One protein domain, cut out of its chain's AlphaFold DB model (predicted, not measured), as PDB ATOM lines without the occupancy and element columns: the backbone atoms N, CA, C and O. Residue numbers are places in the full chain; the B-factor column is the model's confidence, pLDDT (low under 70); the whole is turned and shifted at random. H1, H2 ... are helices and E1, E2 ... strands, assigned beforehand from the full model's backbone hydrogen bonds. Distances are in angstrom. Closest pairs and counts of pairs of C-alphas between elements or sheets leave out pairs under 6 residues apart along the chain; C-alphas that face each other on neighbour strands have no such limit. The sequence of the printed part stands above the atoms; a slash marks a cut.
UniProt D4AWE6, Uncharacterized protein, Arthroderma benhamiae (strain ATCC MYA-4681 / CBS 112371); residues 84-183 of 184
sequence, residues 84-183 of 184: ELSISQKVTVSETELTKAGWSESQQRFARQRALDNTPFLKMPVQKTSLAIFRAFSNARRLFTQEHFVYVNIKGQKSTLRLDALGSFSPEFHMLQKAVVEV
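AT A GLANCE: This is residues 84 to 183 of the 184 residues of an uncharacterized protein of Arthroderma benhamiae (strain ATCC MYA-4681 / CBS 112371) (UniProt D4AWE6). Two long helices, H1 and H2, make a wide V with its corner at residues 119 to 124, and a small head of three strands, E1, E2 and E3, with the short helix H3 next to E1, lies at its open end. The frame is loose, with few contacts between its parts, and a long link, residues 88 to 99, leads from the head to the start of H1. The printed part has 100 residues, with three named helices and three named strands in the order E1, H1, H2, E2, E3, H3, and its class is mixed, helices and strands. The sheet has the order E1, E2, E3, all antiparallel. The radius of gyration of the C-alphas is 17.0 A, and the spans are 50 by 36 by 21 A.

IN THESE COORDINATES: E1 is residues 85 to 87, beginning at C-alpha 85 at (72.841, 69.269, 75.016). H1 is residues 100 to 118, 26.8 A long. H2, residues 125 to 145, is the longest helix at 29.8 A and begins at C-alpha 125 at (82.609, 105.058, 95.247). E2 is residues 149 to 154, 15.9 A long, and E3 is residues 161 to 164, 10.2 A long. H3 is residues 171 to 181, 16.2 A long, ending at C-alpha 181 at (79.946, 64.009, 78.375).

HOW THE PARTS SIT: In the sheet, E2 is the inner strand and its pairing is staggered: residues 152 to 154 pair with E1 and residues 149 to 152 with E3. E1 and E2 are antiparallel at 155 degrees, with N 86 and O 153 within hydrogen-bond range at 2.9 A. E2 and E3 form a hairpin, antiparallel at 145 degrees, with N 150 and O 163 at 2.8 A. H3 is on the sheet but only grazes it with its residues 177 to 181; the closest C-alphas of H3 and E1 are those of Val 180 and Ser 86, 6.6 A apart. H2 is only just not on the sheet, with 4 pairs of C-alphas within 10 A. H1 and H2 are near each other, with 5 pairs of C-alphas within 10 A and the closest 8.2 A apart. H3 is apart from H1 and from H2. Every O i to N i+4 pair is within hydrogen-bond range in H1 and H2, and 6 of 7 are in H3.

THE WHOLE: The two C-alphas farthest apart, those of Leu 122 and Val 183, are 50.7 A apart. The printed part has no cut. The link from E1 to H1 is long, and the link from H2 to E2 is tight. Residues 96 to 102, of which 100 to 102 belong to H1, stand free. The mean pLDDT of the printed part is 77.7, with values under 70 at residues 90 to 101, 103, 175 and 179 to 183.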
ATOM      1  N   GLU A  84      69.920  66.347  74.776       78.56
ATOM      2  CA  GLU A  84      69.902  67.241  73.610       78.56
ATOM      3  C   GLU A  84      71.008  68.300  73.662       78.56
ATOM      4  O   GLU A  84      71.146  69.104  72.735       78.56
ATOM      5  N   LEU A  85      71.784  68.311  74.745       80.00
ATOM      6  CA  LEU A  85      72.841  69.269  75.016       80.00
ATOM      7  C   LEU A  85      74.192  68.588  74.818       80.00
ATOM      8  O   LEU A  85      74.444  67.543  75.404       80.00
ATOM      9  N   SER A  86      75.082  69.193  74.035       79.31
ATOM     10  CA  SER A  86      76.477  68.762  73.948       79.31
ATOM     11  C   SER A  86      77.423  69.912  74.280       79.31
ATOM     12  O   SER A  86      77.267  71.042  73.813       79.31
ATOM     13  N   ILE A  87      78.398  69.630  75.143       80.56
ATOM     14  CA  ILE A  87      79.393  70.596  75.621       80.56
ATOM     15  C   ILE A  87      80.734  70.225  74.996       80.56
ATOM     16  O   ILE A  87      81.187  69.096  75.145       80.56
ATOM     17  N   SER A  88      81.388  71.166  74.313       76.25
ATOM     18  CA  SER A  88      82.636  70.875  73.592       76.25
ATOM     19  C   SER A  88      83.842  70.619  74.499       76.25
ATOM     20  O   SER A  88      84.811  70.014  74.055       76.25
ATOM     21  N   GLN A  89      83.824  71.100  75.744       70.44
ATOM     22  CA  GLN A  89      84.959  70.989  76.658       70.44
ATOM     23  C   GLN A  89      84.501  70.762  78.099       70.44
ATOM     24  O   GLN A  89      83.476  71.287  78.535       70.44
ATOM     25  N   LYS A  90      85.308  70.018  78.863       68.56
ATOM     26  CA  LYS A  90      85.125  69.851  80.304       68.56
ATOM     27  C   LYS A  90      85.254  71.220  80.996       68.56
ATOM     28  O   LYS A  90      86.344  71.781  81.036       68.56
ATOM     29  N   VAL A  91      84.148  71.760  81.513       62.59
ATOM     30  CA  VAL A  91      84.105  73.101  82.138       62.59
ATOM     31  C   VAL A  91      84.641  73.062  83.560       62.59
ATOM     32  O   VAL A  91      85.333  73.974  84.002       62.59
ATOM     33  N   THR A  92      84.344  71.981  84.273       61.59
ATOM     34  CA  THR A  92      84.761  71.827  85.656       61.59
ATOM     35  C   THR A  92      85.989  70.941  85.818       61.59
ATOM     36  O   THR A  92      86.056  69.849  85.249       61.59
ATOM     37  N   VAL A  93      86.897  71.349  86.696       58.66
ATOM     38  CA  VAL A  93      87.933  70.470  87.254       58.66
ATOM     39  C   VAL A  93      87.249  69.433  88.158       58.66
ATOM     40  O   VAL A  93      86.232  69.744  88.781       58.66
ATOM     41  N   SER A  94      87.723  68.183  88.176       54.53
ATOM     42  CA  SER A  94      87.075  67.152  89.003       54.53
ATOM     43  C   SER A  94      87.239  67.452  90.497       54.53
ATOM     44  O   SER A  94      88.274  67.970  90.915       54.53
ATOM     45  N   GLU A  95      86.249  67.091  91.320       57.00
ATOM     46  CA  GLU A  95      86.348  67.199  92.789       57.00
ATOM     47  C   GLU A  95      87.569  66.452  93.354       57.00
ATOM     48  O   GLU A  95      88.098  66.832  94.393       57.00
ATOM     49  N   THR A  96      88.051  65.427  92.646       54.81
ATOM     50  CA  THR A  96      89.254  64.657  92.986       54.81
ATOM     51  C   THR A  96      90.564  65.401  92.715       54.81
ATOM     52  O   THR A  96      91.567  65.106  93.356       54.81
ATOM     53  N   GLU A  97      90.576  66.360  91.787       57.59
ATOM     54  CA  GLU A  97      91.763  67.149  91.419       57.59
ATOM     55  C   GLU A  97      91.881  68.447  92.238       57.59
ATOM     56  O   GLU A  97      92.975  69.000  92.358       57.59
ATOM     57  N   LEU A  98      90.785  68.944  92.833       61.56
ATOM     58  CA  LEU A  98      90.849  70.079  93.756       61.56
ATOM     59  C   LEU A  98      91.211  69.613  95.167       61.56
ATOM     60  O   LEU A  98      90.380  69.104  95.916       61.56
ATOM     61  N   THR A  99      92.442  69.903  95.587       67.00
ATOM     62  CA  THR A  99      92.834  69.848  97.000       67.00
ATOM     63  C   THR A  99      91.825  70.635  97.846       67.00
ATOM     64  O   THR A  99      91.474  71.764  97.497       67.00
ATOM     65  N   LYS A 100      91.393  70.091  98.997       66.00
ATOM     66  CA  LYS A 100      90.456  70.752  99.941       66.00
ATOM     67  C   LYS A 100      90.841  72.212 100.259       66.00
ATOM     68  O   LYS A 100      89.967  73.051 100.459       66.00
ATOM     69  N   ALA A 101      92.141  72.517 100.248       67.12
ATOM     70  CA  ALA A 101      92.698  73.861 100.403       67.12
ATOM     71  C   ALA A 101      92.408  74.809  99.219       67.12
ATOM     72  O   ALA A 101      92.114  75.980  99.430       67.12
ATOM     73  N   GLY A 102      92.432  74.319  97.975       70.19
ATOM     74  CA  GLY A 102      92.075  75.117  96.797       70.19
ATOM     75  C   GLY A 102      90.581  75.449  96.753       70.19
ATOM     76  O   GLY A 102      90.191  76.545  96.347       70.19
ATOM     77  N   TRP A 103      89.737  74.536  97.245       67.50
ATOM     78  CA  TRP A 103      88.296  74.766  97.350       67.50
ATOM     79  C   TRP A 103      87.975  75.867  98.367       67.50
ATOM     80  O   TRP A 103      87.278  76.827  98.031       67.50
ATOM     81  N   SER A 104      88.553  75.793  99.572       70.12
ATOM     82  CA  SER A 104      88.358  76.816 100.604       70.12
ATOM     83  C   SER A 104      88.904  78.181 100.178       70.12
ATOM     84  O   SER A 104      88.241  79.197 100.400       70.12
ATOM     85  N   GLU A 105      90.049  78.228  99.491       76.69
ATOM     86  CA  GLU A 105      90.606  79.476  98.966       76.69
ATOM     87  C   GLU A 105      89.698  80.096  97.891       76.69
ATOM     88  O   GLU A 105      89.417  81.299  97.926       76.69
ATOM     89  N   SER A 106      89.172  79.286  96.967       71.44
ATOM     90  CA  SER A 106      88.225  79.761  95.954       71.44
ATOM     91  C   SER A 106      86.955  80.328  96.599       71.44
ATOM     92  O   SER A 106      86.526  81.438  96.275       71.44
ATOM     93  N   GLN A 107      86.408  79.632  97.600       74.38
ATOM     94  CA  GLN A 107      85.206  80.037  98.321       74.38
ATOM     95  C   GLN A 107      85.432  81.332  99.110       74.38
ATOM     96  O   GLN A 107      84.575  82.219  99.093       74.38
ATOM     97  N   GLN A 108      86.606  81.497  99.728       78.12
ATOM     98  CA  GLN A 108      87.004  82.744 100.381       78.12
ATOM     99  C   GLN A 108      87.138  83.900  99.383       78.12
ATOM    100  O   GLN A 108      86.684  85.009  99.673       78.12
ATOM    101  N   ARG A 109      87.709  83.670  98.193       79.00
ATOM    102  CA  ARG A 109      87.792  84.692  97.133       79.00
ATOM    103  C   ARG A 109      86.401  85.130  96.669       79.00
ATOM    104  O   ARG A 109      86.149  86.333  96.589       79.00
ATOM    105  N   PHE A 110      85.478  84.190  96.442       77.88
ATOM    106  CA  PHE A 110      84.084  84.512  96.113       77.88
ATOM    107  C   PHE A 110      83.376  85.247  97.257       77.88
ATOM    108  O   PHE A 110      82.650  86.208  97.007       77.88
ATOM    109  N   ALA A 111      83.609  84.856  98.512       79.44
ATOM    110  CA  ALA A 111      83.041  85.535  99.675       79.44
ATOM    111  C   ALA A 111      83.541  86.983  99.795       79.44
ATOM    112  O   ALA A 111      82.735  87.889 100.002       79.44
ATOM    113  N   ARG A 112      84.842  87.228  99.582       81.50
ATOM    114  CA  ARG A 112      85.418  88.585  99.544       81.50
ATOM    115  C   ARG A 112      84.815  89.423  98.419       81.50
ATOM    116  O   ARG A 112      84.472  90.579  98.642       81.50
ATOM    117  N   GLN A 113      84.635  88.845  97.230       79.94
ATOM    118  CA  GLN A 113      83.988  89.540  96.114       79.94
ATOM    119  C   GLN A 113      82.532  89.898  96.429       79.94
ATOM    120  O   GLN A 113      82.140  91.041  96.215       79.94
ATOM    121  N   ARG A 114      81.757  88.974  97.010       81.19
ATOM    122  CA  ARG A 114      80.379  89.251  97.449       81.19
ATOM    123  C   ARG A 114      80.329  90.316  98.538       81.19
ATOM    124  O   ARG A 114      79.451  91.167  98.503       81.19
ATOM    125  N   ALA A 115      81.270  90.301  99.482       82.88
ATOM    126  CA  ALA A 115      81.359  91.323 100.521       82.88
ATOM    127  C   ALA A 115      81.600  92.717  99.920       82.88
ATOM    128  O   ALA A 115      80.930  93.676 100.301       82.88
ATOM    129  N   LEU A 116      82.490  92.824  98.927       80.12
ATOM    130  CA  LEU A 116      82.710  94.067  98.182       80.12
ATOM    131  C   LEU A 116      81.472  94.477  97.373       80.12
ATOM    132  O   LEU A 116      81.095  95.650  97.383       80.12
ATOM    133  N   ASP A 117      80.792  93.537  96.718       78.94
ATOM    134  CA  ASP A 117      79.576  93.835  95.957       78.94
ATOM    135  C   ASP A 117      78.430  94.297  96.879       78.94
ATOM    136  O   ASP A 117      77.761  95.278  96.550       78.94
ATOM    137  N   ASN A 118      78.301  93.716  98.076       84.06
ATOM    138  CA  ASN A 118      77.298  94.074  99.089       84.06
ATOM    139  C   ASN A 118      77.549  95.423  99.781       84.06
ATOM    140  O   ASN A 118      76.643  95.964 100.414       84.06
ATOM    141  N   THR A 119      78.754  95.995  99.689       85.69
ATOM    142  CA  THR A 119      78.986  97.334 100.251       85.69
ATOM    143  C   THR A 119      78.171  98.386  99.477       85.69
ATOM    144  O   THR A 119      78.114  98.351  98.249       85.69
ATOM    145  N   PRO A 120      77.495  99.343 100.128       87.94
ATOM    146  CA  PRO A 120      76.752 100.376  99.408       87.94
ATOM    147  C   PRO A 120      77.700 101.289  98.616       87.94
ATOM    148  O   PRO A 120      78.797 101.609  99.080       87.94
ATOM    149  N   PHE A 121      77.269 101.737  97.429       85.75
ATOM    150  CA  PHE A 121      78.089 102.539  96.505       85.75
ATOM    151  C   PHE A 121      78.707 103.779  97.157       85.75
ATOM    152  O   PHE A 121      79.891 104.049  96.982       85.75
ATOM    153  N   LEU A 122      77.921 104.467  97.984       90.31
ATOM    154  CA  LEU A 122      78.319 105.685  98.685       90.31
ATOM    155  C   LEU A 122      79.483 105.487  99.667       90.31
ATOM    156  O   LEU A 122      80.210 106.438  99.925       90.31
ATOM    157  N   LYS A 123      79.693 104.276 100.202       89.06
ATOM    158  CA  LYS A 123      80.792 104.021 101.153       89.06
ATOM    159  C   LYS A 123      82.149 103.882 100.466       89.06
ATOM    160  O   LYS A 123      83.166 104.198 101.071       89.06
ATOM    161  N   MET A 124      82.179 103.386  99.230       85.94
ATOM    162  CA  MET A 124      83.417 103.110  98.489       85.94
ATOM    163  C   MET A 124      83.270 103.448  96.991       85.94
ATOM    164  O   MET A 124      83.456 102.572  96.140       85.94
ATOM    165  N   PRO A 125      82.947 104.705  96.627       89.25
ATOM    166  CA  PRO A 125      82.609 105.058  95.247       89.25
ATOM    167  C   PRO A 125      83.802 104.889  94.300       89.25
ATOM    168  O   PRO A 125      83.664 104.326  93.214       89.25
ATOM    169  N   VAL A 126      85.003 105.294  94.726       90.44
ATOM    170  CA  VAL A 126      86.229 105.196  93.913       90.44
ATOM    171  C   VAL A 126      86.630 103.738  93.679       90.44
ATOM    172  O   VAL A 126      86.926 103.341  92.555       90.44
ATOM    173  N   GLN A 127      86.591 102.903  94.720       87.06
ATOM    174  CA  GLN A 127      86.962 101.493  94.579       87.06
ATOM    175  C   GLN A 127      85.954 100.736  93.713       87.06
ATOM    176  O   GLN A 127      86.355  99.936  92.873       87.06
ATOM    177  N   LYS A 128      84.651 101.015  93.856       87.88
ATOM    178  CA  LYS A 128      83.619 100.368  93.039       87.88
ATOM    179  C   LYS A 128      83.650 100.799  91.585       87.88
ATOM    180  O   LYS A 128      83.488  99.949  90.717       87.88
ATOM    181  N   THR A 129      83.866 102.083  91.312       88.44
ATOM    182  CA  THR A 129      84.013 102.570  89.933       88.44
ATOM    183  C   THR A 129      85.260 101.987  89.280       88.44
ATOM    184  O   THR A 129      85.157 101.425  88.193       88.44
ATOM    185  N   SER A 130      86.404 102.001  89.970       90.62
ATOM    186  CA  SER A 130      87.640 101.371  89.490       90.62
ATOM    187  C   SER A 130      87.458  99.871  89.230       90.62
ATOM    188  O   SER A 130      87.773  99.383  88.146       90.62
ATOM    189  N   LEU A 131      86.844  99.141  90.169       89.12
ATOM    190  CA  LEU A 131      86.549  97.717  90.011       89.12
ATOM    191  C   LEU A 131      85.573  97.456  88.857       89.12
ATOM    192  O   LEU A 131      85.751  96.492  88.116       89.12
ATOM    193  N   ALA A 132      84.552  98.298  88.682       89.06
ATOM    194  CA  ALA A 132      83.594  98.182  87.588       89.06
ATOM    195  C   ALA A 132      84.261  98.418  86.227       89.06
ATOM    196  O   ALA A 132      84.042  97.628  85.310       89.06
ATOM    197  N   ILE A 133      85.116  99.437  86.109       91.00
ATOM    198  CA  ILE A 133      85.894  99.717  84.893       91.00
ATOM    199  C   ILE A 133      86.846  98.556  84.603       91.00
ATOM    200  O   ILE A 133      86.874  98.049  83.482       91.00
ATOM    201  N   PHE A 134      87.570  98.073  85.615       90.00
ATOM    202  CA  PHE A 134      88.470  96.931  85.474       90.00
ATOM    203  C   PHE A 134      87.724  95.667  85.027       90.00
ATOM    204  O   PHE A 134      88.165  94.981  84.105       90.00
ATOM    205  N   ARG A 135      86.561  95.375  85.626       88.81
ATOM    206  CA  ARG A 135      85.692  94.258  85.224       88.81
ATOM    207  C   ARG A 135      85.191  94.434  83.792       88.81
ATOM    208  O   ARG A 135      85.247  93.480  83.024       88.81
ATOM    209  N   ALA A 136      84.743  95.630  83.413       88.38
ATOM    210  CA  ALA A 136      84.282  95.917  82.058       88.38
ATOM    211  C   ALA A 136      85.401  95.699  81.030       88.38
ATOM    212  O   ALA A 136      85.192  94.997  80.043       88.38
ATOM    213  N   PHE A 137      86.602  96.216  81.297       90.19
ATOM    214  CA  PHE A 137      87.764  96.046  80.427       90.19
ATOM    215  C   PHE A 137      88.215  94.583  80.336       90.19
ATOM    216  O   PHE A 137      88.405  94.061  79.240       90.19
ATOM    217  N   SER A 138      88.328  93.893  81.475       87.00
ATOM    218  CA  SER A 138      88.685  92.471  81.537       87.00
ATOM    219  C   SER A 138      87.691  91.604  80.760       87.00
ATOM    220  O   SER A 138      88.088  90.787  79.929       87.00
ATOM    221  N   ASN A 139      86.390  91.835  80.952       85.31
ATOM    222  CA  ASN A 139      85.342  91.104  80.246       85.31
ATOM    223  C   ASN A 139      85.329  91.429  78.747       85.31
ATOM    224  O   ASN A 139      85.163  90.520  77.938       85.31
ATOM    225  N   ALA A 140      85.546  92.690  78.356       85.12
ATOM    226  CA  ALA A 140      85.643  93.083  76.951       85.12
ATOM    227  C   ALA A 140      86.854  92.436  76.263       85.12
ATOM    228  O   ALA A 140      86.713  91.884  75.171       85.12
ATOM    229  N   ARG A 141      88.020  92.429  76.926       87.44
ATOM    230  CA  ARG A 141      89.219  91.728  76.452       87.44
ATOM    231  C   ARG A 141      88.937  90.244  76.262       87.44
ATOM    232  O   ARG A 141      89.226  89.729  75.192       87.44
ATOM    233  N   ARG A 142      88.344  89.575  77.254       85.00
ATOM    234  CA  ARG A 142      88.006  88.144  77.172       85.00
ATOM    235  C   ARG A 142      87.027  87.853  76.048       85.00
ATOM    236  O   ARG A 142      87.227  86.914  75.289       85.00
ATOM    237  N   LEU A 143      85.994  88.680  75.894       83.31
ATOM    238  CA  LEU A 143      85.042  88.556  74.791       83.31
ATOM    239  C   LEU A 143      85.739  88.684  73.431       83.31
ATOM    240  O   LEU A 143      85.388  87.980  72.481       83.31
ATOM    241  N   PHE A 144      86.736  89.568  73.347       81.00
ATOM    242  CA  PHE A 144      87.540  89.755  72.151       81.00
ATOM    243  C   PHE A 144      88.480  88.575  71.896       81.00
ATOM    244  O   PHE A 144      88.482  88.057  70.785       81.00
ATOM    245  N   THR A 145      89.233  88.115  72.895       84.00
ATOM    246  CA  THR A 145      90.179  86.998  72.750       84.00
ATOM    247  C   THR A 145      89.501  85.629  72.718       84.00
ATOM    248  O   THR A 145      90.132  84.646  72.352       84.00
ATOM    249  N   GLN A 146      88.206  85.569  73.043       80.94
ATOM    250  CA  GLN A 146      87.420  84.339  73.177       80.94
ATOM    251  C   GLN A 146      88.005  83.351  74.199       80.94
ATOM    252  O   GLN A 146      87.692  82.163  74.178       80.94
ATOM    253  N   GLU A 147      88.819  83.846  75.127       81.50
ATOM    254  CA  GLU A 147      89.396  83.033  76.186       81.50
ATOM    255  C   GLU A 147      88.325  82.624  77.206       81.50
ATOM    256  O   GLU A 147      87.453  83.419  77.558       81.50
ATOM    257  N   HIS A 148      88.451  81.405  77.739       81.00
ATOM    258  CA  HIS A 148      87.587  80.859  78.793       81.00
ATOM    259  C   HIS A 148      86.097  80.748  78.414       81.00
ATOM    260  O   HIS A 148      85.243  80.684  79.296       81.00
ATOM    261  N   PHE A 149      85.765  80.686  77.121       84.31
ATOM    262  CA  PHE A 149      84.414  80.352  76.667       84.31
ATOM    263  C   PHE A 149      84.321  78.890  76.253       84.31
ATOM    264  O   PHE A 149      85.139  78.391  75.484       84.31
ATOM    265  N   VAL A 150      83.272  78.223  76.722       84.88
ATOM    266  CA  VAL A 150      82.928  76.854  76.352       84.88
ATOM    267  C   VAL A 150      81.761  76.889  75.378       84.88
ATOM    268  O   VAL A 150      80.757  77.562  75.613       84.88
ATOM    269  N   TYR A 151      81.879  76.150  74.281       86.38
ATOM    270  CA  TYR A 151      80.817  76.043  73.289       86.38
ATOM    271  C   TYR A 151      79.809  74.971  73.705       86.38
ATOM    272  O   TYR A 151      80.177  73.854  74.073       86.38
ATOM    273  N   VAL A 152      78.533  75.341  73.666       85.06
ATOM    274  CA  VAL A 152      77.391  74.482  73.971       85.06
ATOM    275  C   VAL A 152      76.524  74.405  72.725       85.06
ATOM    276  O   VAL A 152      76.011  75.419  72.242       85.06
ATOM    277  N   ASN A 153      76.360  73.196  72.206       86.06
ATOM    278  CA  ASN A 153      75.488  72.911  71.081       86.06
ATOM    279  C   ASN A 153      74.180  72.321  71.599       86.06
ATOM    280  O   ASN A 153      74.166  71.461  72.476       86.06
ATOM    281  N   ILE A 154      73.072  72.808  71.049       83.88
ATOM    282  CA  ILE A 154      71.731  72.322  71.364       83.88
ATOM    283  C   ILE A 154      71.167  71.682  70.104       83.88
ATOM    284  O   ILE A 154      71.139  72.307  69.037       83.88
ATOM    285  N   LYS A 155      70.689  70.444  70.223       78.12
ATOM    286  CA  LYS A 155      70.028  69.726  69.133       78.12
ATOM    287  C   LYS A 155      68.799  70.520  68.667       78.12
ATOM    288  O   LYS A 155      67.918  70.840  69.454       78.12
ATOM    289  N   GLY A 156      68.761  70.876  67.381       71.12
ATOM    290  CA  GLY A 156      67.679  71.672  66.781       71.12
ATOM    291  C   GLY A 156      67.959  73.175  66.648       71.12
ATOM    292  O   GLY A 156      67.201  73.868  65.970       71.12
ATOM    293  N   GLN A 157      69.065  73.693  67.200       75.69
ATOM    294  CA  GLN A 157      69.467  75.089  67.016       75.69
ATOM    295  C   GLN A 157      70.743  75.192  66.166       75.69
ATOM    296  O   GLN A 157      71.778  74.634  66.507       75.69
ATOM    297  N   LYS A 158      70.692  75.945  65.055       71.69
ATOM    298  CA  LYS A 158      71.850  76.139  64.155       71.69
ATOM    299  C   LYS A 158      72.989  76.965  64.772       71.69
ATOM    300  O   LYS A 158      74.103  76.938  64.261       71.69
ATOM    301  N   SER A 159      72.713  77.745  65.818       75.38
ATOM    302  CA  SER A 159      73.699  78.626  66.450       75.38
ATOM    303  C   SER A 159      74.332  77.961  67.666       75.38
ATOM    304  O   SER A 159      73.612  77.618  68.605       75.38
ATOM    305  N   THR A 160      75.659  77.877  67.685       82.31
ATOM    306  CA  THR A 160      76.414  77.454  68.866       82.31
ATOM    307  C   THR A 160      76.292  78.519  69.960       82.31
ATOM    308  O   THR A 160      76.440  79.721  69.710       82.31
ATOM    309  N   LEU A 161      75.951  78.098  71.178       86.19
ATOM    310  CA  LEU A 161      75.901  78.979  72.341       86.19
ATOM    311  C   LEU A 161      77.243  78.956  73.069       86.19
ATOM    312  O   LEU A 161      78.014  78.007  72.953       86.19
ATOM    313  N   ARG A 162      77.534  80.017  73.818       87.31
ATOM    314  CA  ARG A 162      78.792  80.173  74.551       87.31
ATOM    315  C   ARG A 162      78.530  80.334  76.035       87.31
ATOM    316  O   ARG A 162      77.788  81.222  76.441       87.31
ATOM    317  N   LEU A 163      79.159  79.486  76.830       86.50
ATOM    318  CA  LEU A 163      79.127  79.502  78.282       86.50
ATOM    319  C   LEU A 163      80.445  80.076  78.807       86.50
ATOM    320  O   LEU A 163      81.512  79.719  78.319       86.50
ATOM    321  N   ASP A 164      80.375  80.968  79.790       85.19
ATOM    322  CA  ASP A 164      81.561  81.483  80.481       85.19
ATOM    323  C   ASP A 164      82.086  80.434  81.477       85.19
ATOM    324  O   ASP A 164      81.364  80.029  82.391       85.19
ATOM    325  N   ALA A 165      83.333  79.986  81.303       78.88
ATOM    326  CA  ALA A 165      83.971  78.982  82.158       78.88
ATOM    327  C   ALA A 165      84.464  79.546  83.499       78.88
ATOM    328  O   ALA A 165      84.792  78.780  84.399       78.88
ATOM    329  N   LEU A 166      84.528  80.873  83.653       76.81
ATOM    330  CA  LEU A 166      84.930  81.525  84.906       76.81
ATOM    331  C   LEU A 166      83.736  81.844  85.816       76.81
ATOM    332  O   LEU A 166      83.906  82.452  86.876       76.81
ATOM    333  N   GLY A 167      82.530  81.446  85.401       74.06
ATOM    334  CA  GLY A 167      81.319  81.554  86.200       74.06
ATOM    335  C   GLY A 167      81.362  80.697  87.468       74.06
ATOM    336  O   GLY A 167      82.234  79.856  87.676       74.06
ATOM    337  N   SER A 168      80.390  80.918  88.350       73.06
ATOM    338  CA  SER A 168      80.182  80.043  89.503       73.06
ATOM    339  C   SER A 168      79.349  78.832  89.091       73.06
ATOM    340  O   SER A 168      78.253  78.994  88.558       73.06
ATOM    341  N   PHE A 169      79.850  77.635  89.387       74.56
ATOM    342  CA  PHE A 169      79.149  76.371  89.169       74.56
ATOM    343  C   PHE A 169      78.707  75.791  90.511       74.56
ATOM    344  O   PHE A 169      79.422  75.907  91.509       74.56
ATOM    345  N   SER A 170      77.518  75.188  90.549       72.88
ATOM    346  CA  SER A 170      77.105  74.390  91.702       72.88
ATOM    347  C   SER A 170      77.856  73.053  91.702       72.88
ATOM    348  O   SER A 170      78.184  72.549  90.627       72.88
ATOM    349  N   PRO A 171      78.090  72.432  92.872       71.56
ATOM    350  CA  PRO A 171      78.680  71.092  92.936       71.56
ATOM    351  C   PRO A 171      77.886  70.060  92.115       71.56
ATOM    352  O   PRO A 171      78.441  69.220  91.414       71.56
ATOM    353  N   GLU A 172      76.561  70.192  92.100       70.31
ATOM    354  CA  GLU A 172      75.661  69.322  91.335       70.31
ATOM    355  C   GLU A 172      75.856  69.429  89.812       70.31
ATOM    356  O   GLU A 172      75.570  68.480  89.078       70.31
ATOM    357  N   PHE A 173      76.405  70.544  89.316       74.56
ATOM    358  CA  PHE A 173      76.730  70.698  87.898       74.56
ATOM    359  C   PHE A 173      77.782  69.679  87.437       74.56
ATOM    360  O   PHE A 173      77.740  69.241  86.288       74.56
ATOM    361  N   HIS A 174      78.679  69.229  88.326       70.75
ATOM    362  CA  HIS A 174      79.650  68.180  88.004       70.75
ATOM    363  C   HIS A 174      78.966  66.856  87.635       70.75
ATOM    364  O   HIS A 174      79.428  66.157  86.733       70.75
ATOM    365  N   MET A 175      77.861  66.511  88.307       69.94
ATOM    366  CA  MET A 175      77.101  65.286  88.026       69.94
ATOM    367  C   MET A 175      76.405  65.370  86.668       69.94
ATOM    368  O   MET A 175      76.473  64.433  85.875       69.94
ATOM    369  N   LEU A 176      75.804  66.525  86.370       72.25
ATOM    370  CA  LEU A 176      75.199  66.806  85.070       72.25
ATOM    371  C   LEU A 176      76.243  66.721  83.955       72.25
ATOM    372  O   LEU A 176      76.014  66.077  82.935       72.25
ATOM    373  N   GLN A 177      77.410  67.330  84.159       72.31
ATOM    374  CA  GLN A 177      78.467  67.336  83.162       72.31
ATOM    375  C   GLN A 177      78.983  65.922  82.858       72.31
ATOM    376  O   GLN A 177      79.216  65.621  81.693       72.31
ATOM    377  N   LYS A 178      79.120  65.046  83.866       70.50
ATOM    378  CA  LYS A 178      79.460  63.629  83.639       70.50
ATOM    379  C   LYS A 178      78.421  62.943  82.748       70.50
ATOM    380  O   LYS A 178      78.787  62.389  81.721       70.50
ATOM    381  N   ALA A 179      77.139  63.091  83.081       69.62
ATOM    382  CA  ALA A 179      76.046  62.489  82.316       69.62
ATOM    383  C   ALA A 179      75.939  63.017  80.873       69.62
ATOM    384  O   ALA A 179      75.496  62.292  79.991       69.62
ATOM    385  N   VAL A 180      76.322  64.271  80.618       69.25
ATOM    386  CA  VAL A 180      76.295  64.867  79.271       69.25
ATOM    387  C   VAL A 180      77.525  64.487  78.443       69.25
ATOM    388  O   VAL A 180      77.410  64.309  77.234       69.25
ATOM    389  N   VAL A 181      78.699  64.369  79.070       66.00
ATOM    390  CA  VAL A 181      79.946  64.009  78.375       66.00
ATOM    391  C   VAL A 181      79.983  62.522  78.016       66.00
ATOM    392  O   VAL A 181      80.489  62.195  76.954       66.00
ATOM    393  N   GLU A 182      79.420  61.635  78.840       55.34
ATOM    394  CA  GLU A 182      79.379  60.182  78.571       55.34
ATOM    395  C   GLU A 182      78.418  59.775  77.435       55.34
ATOM    396  O   GLU A 182      78.457  58.639  76.974       55.34
ATOM    397  N   VAL A 183      77.544  60.683  76.986       51.66
ATOM    398  CA  VAL A 183      76.572  60.434  75.901       51.66
ATOM    399  C   VAL A 183      77.151  60.770  74.513       51.66
ATOM    400  O   VAL A 183      76.516  60.478  73.499       51.66
TER     401      VAL A 183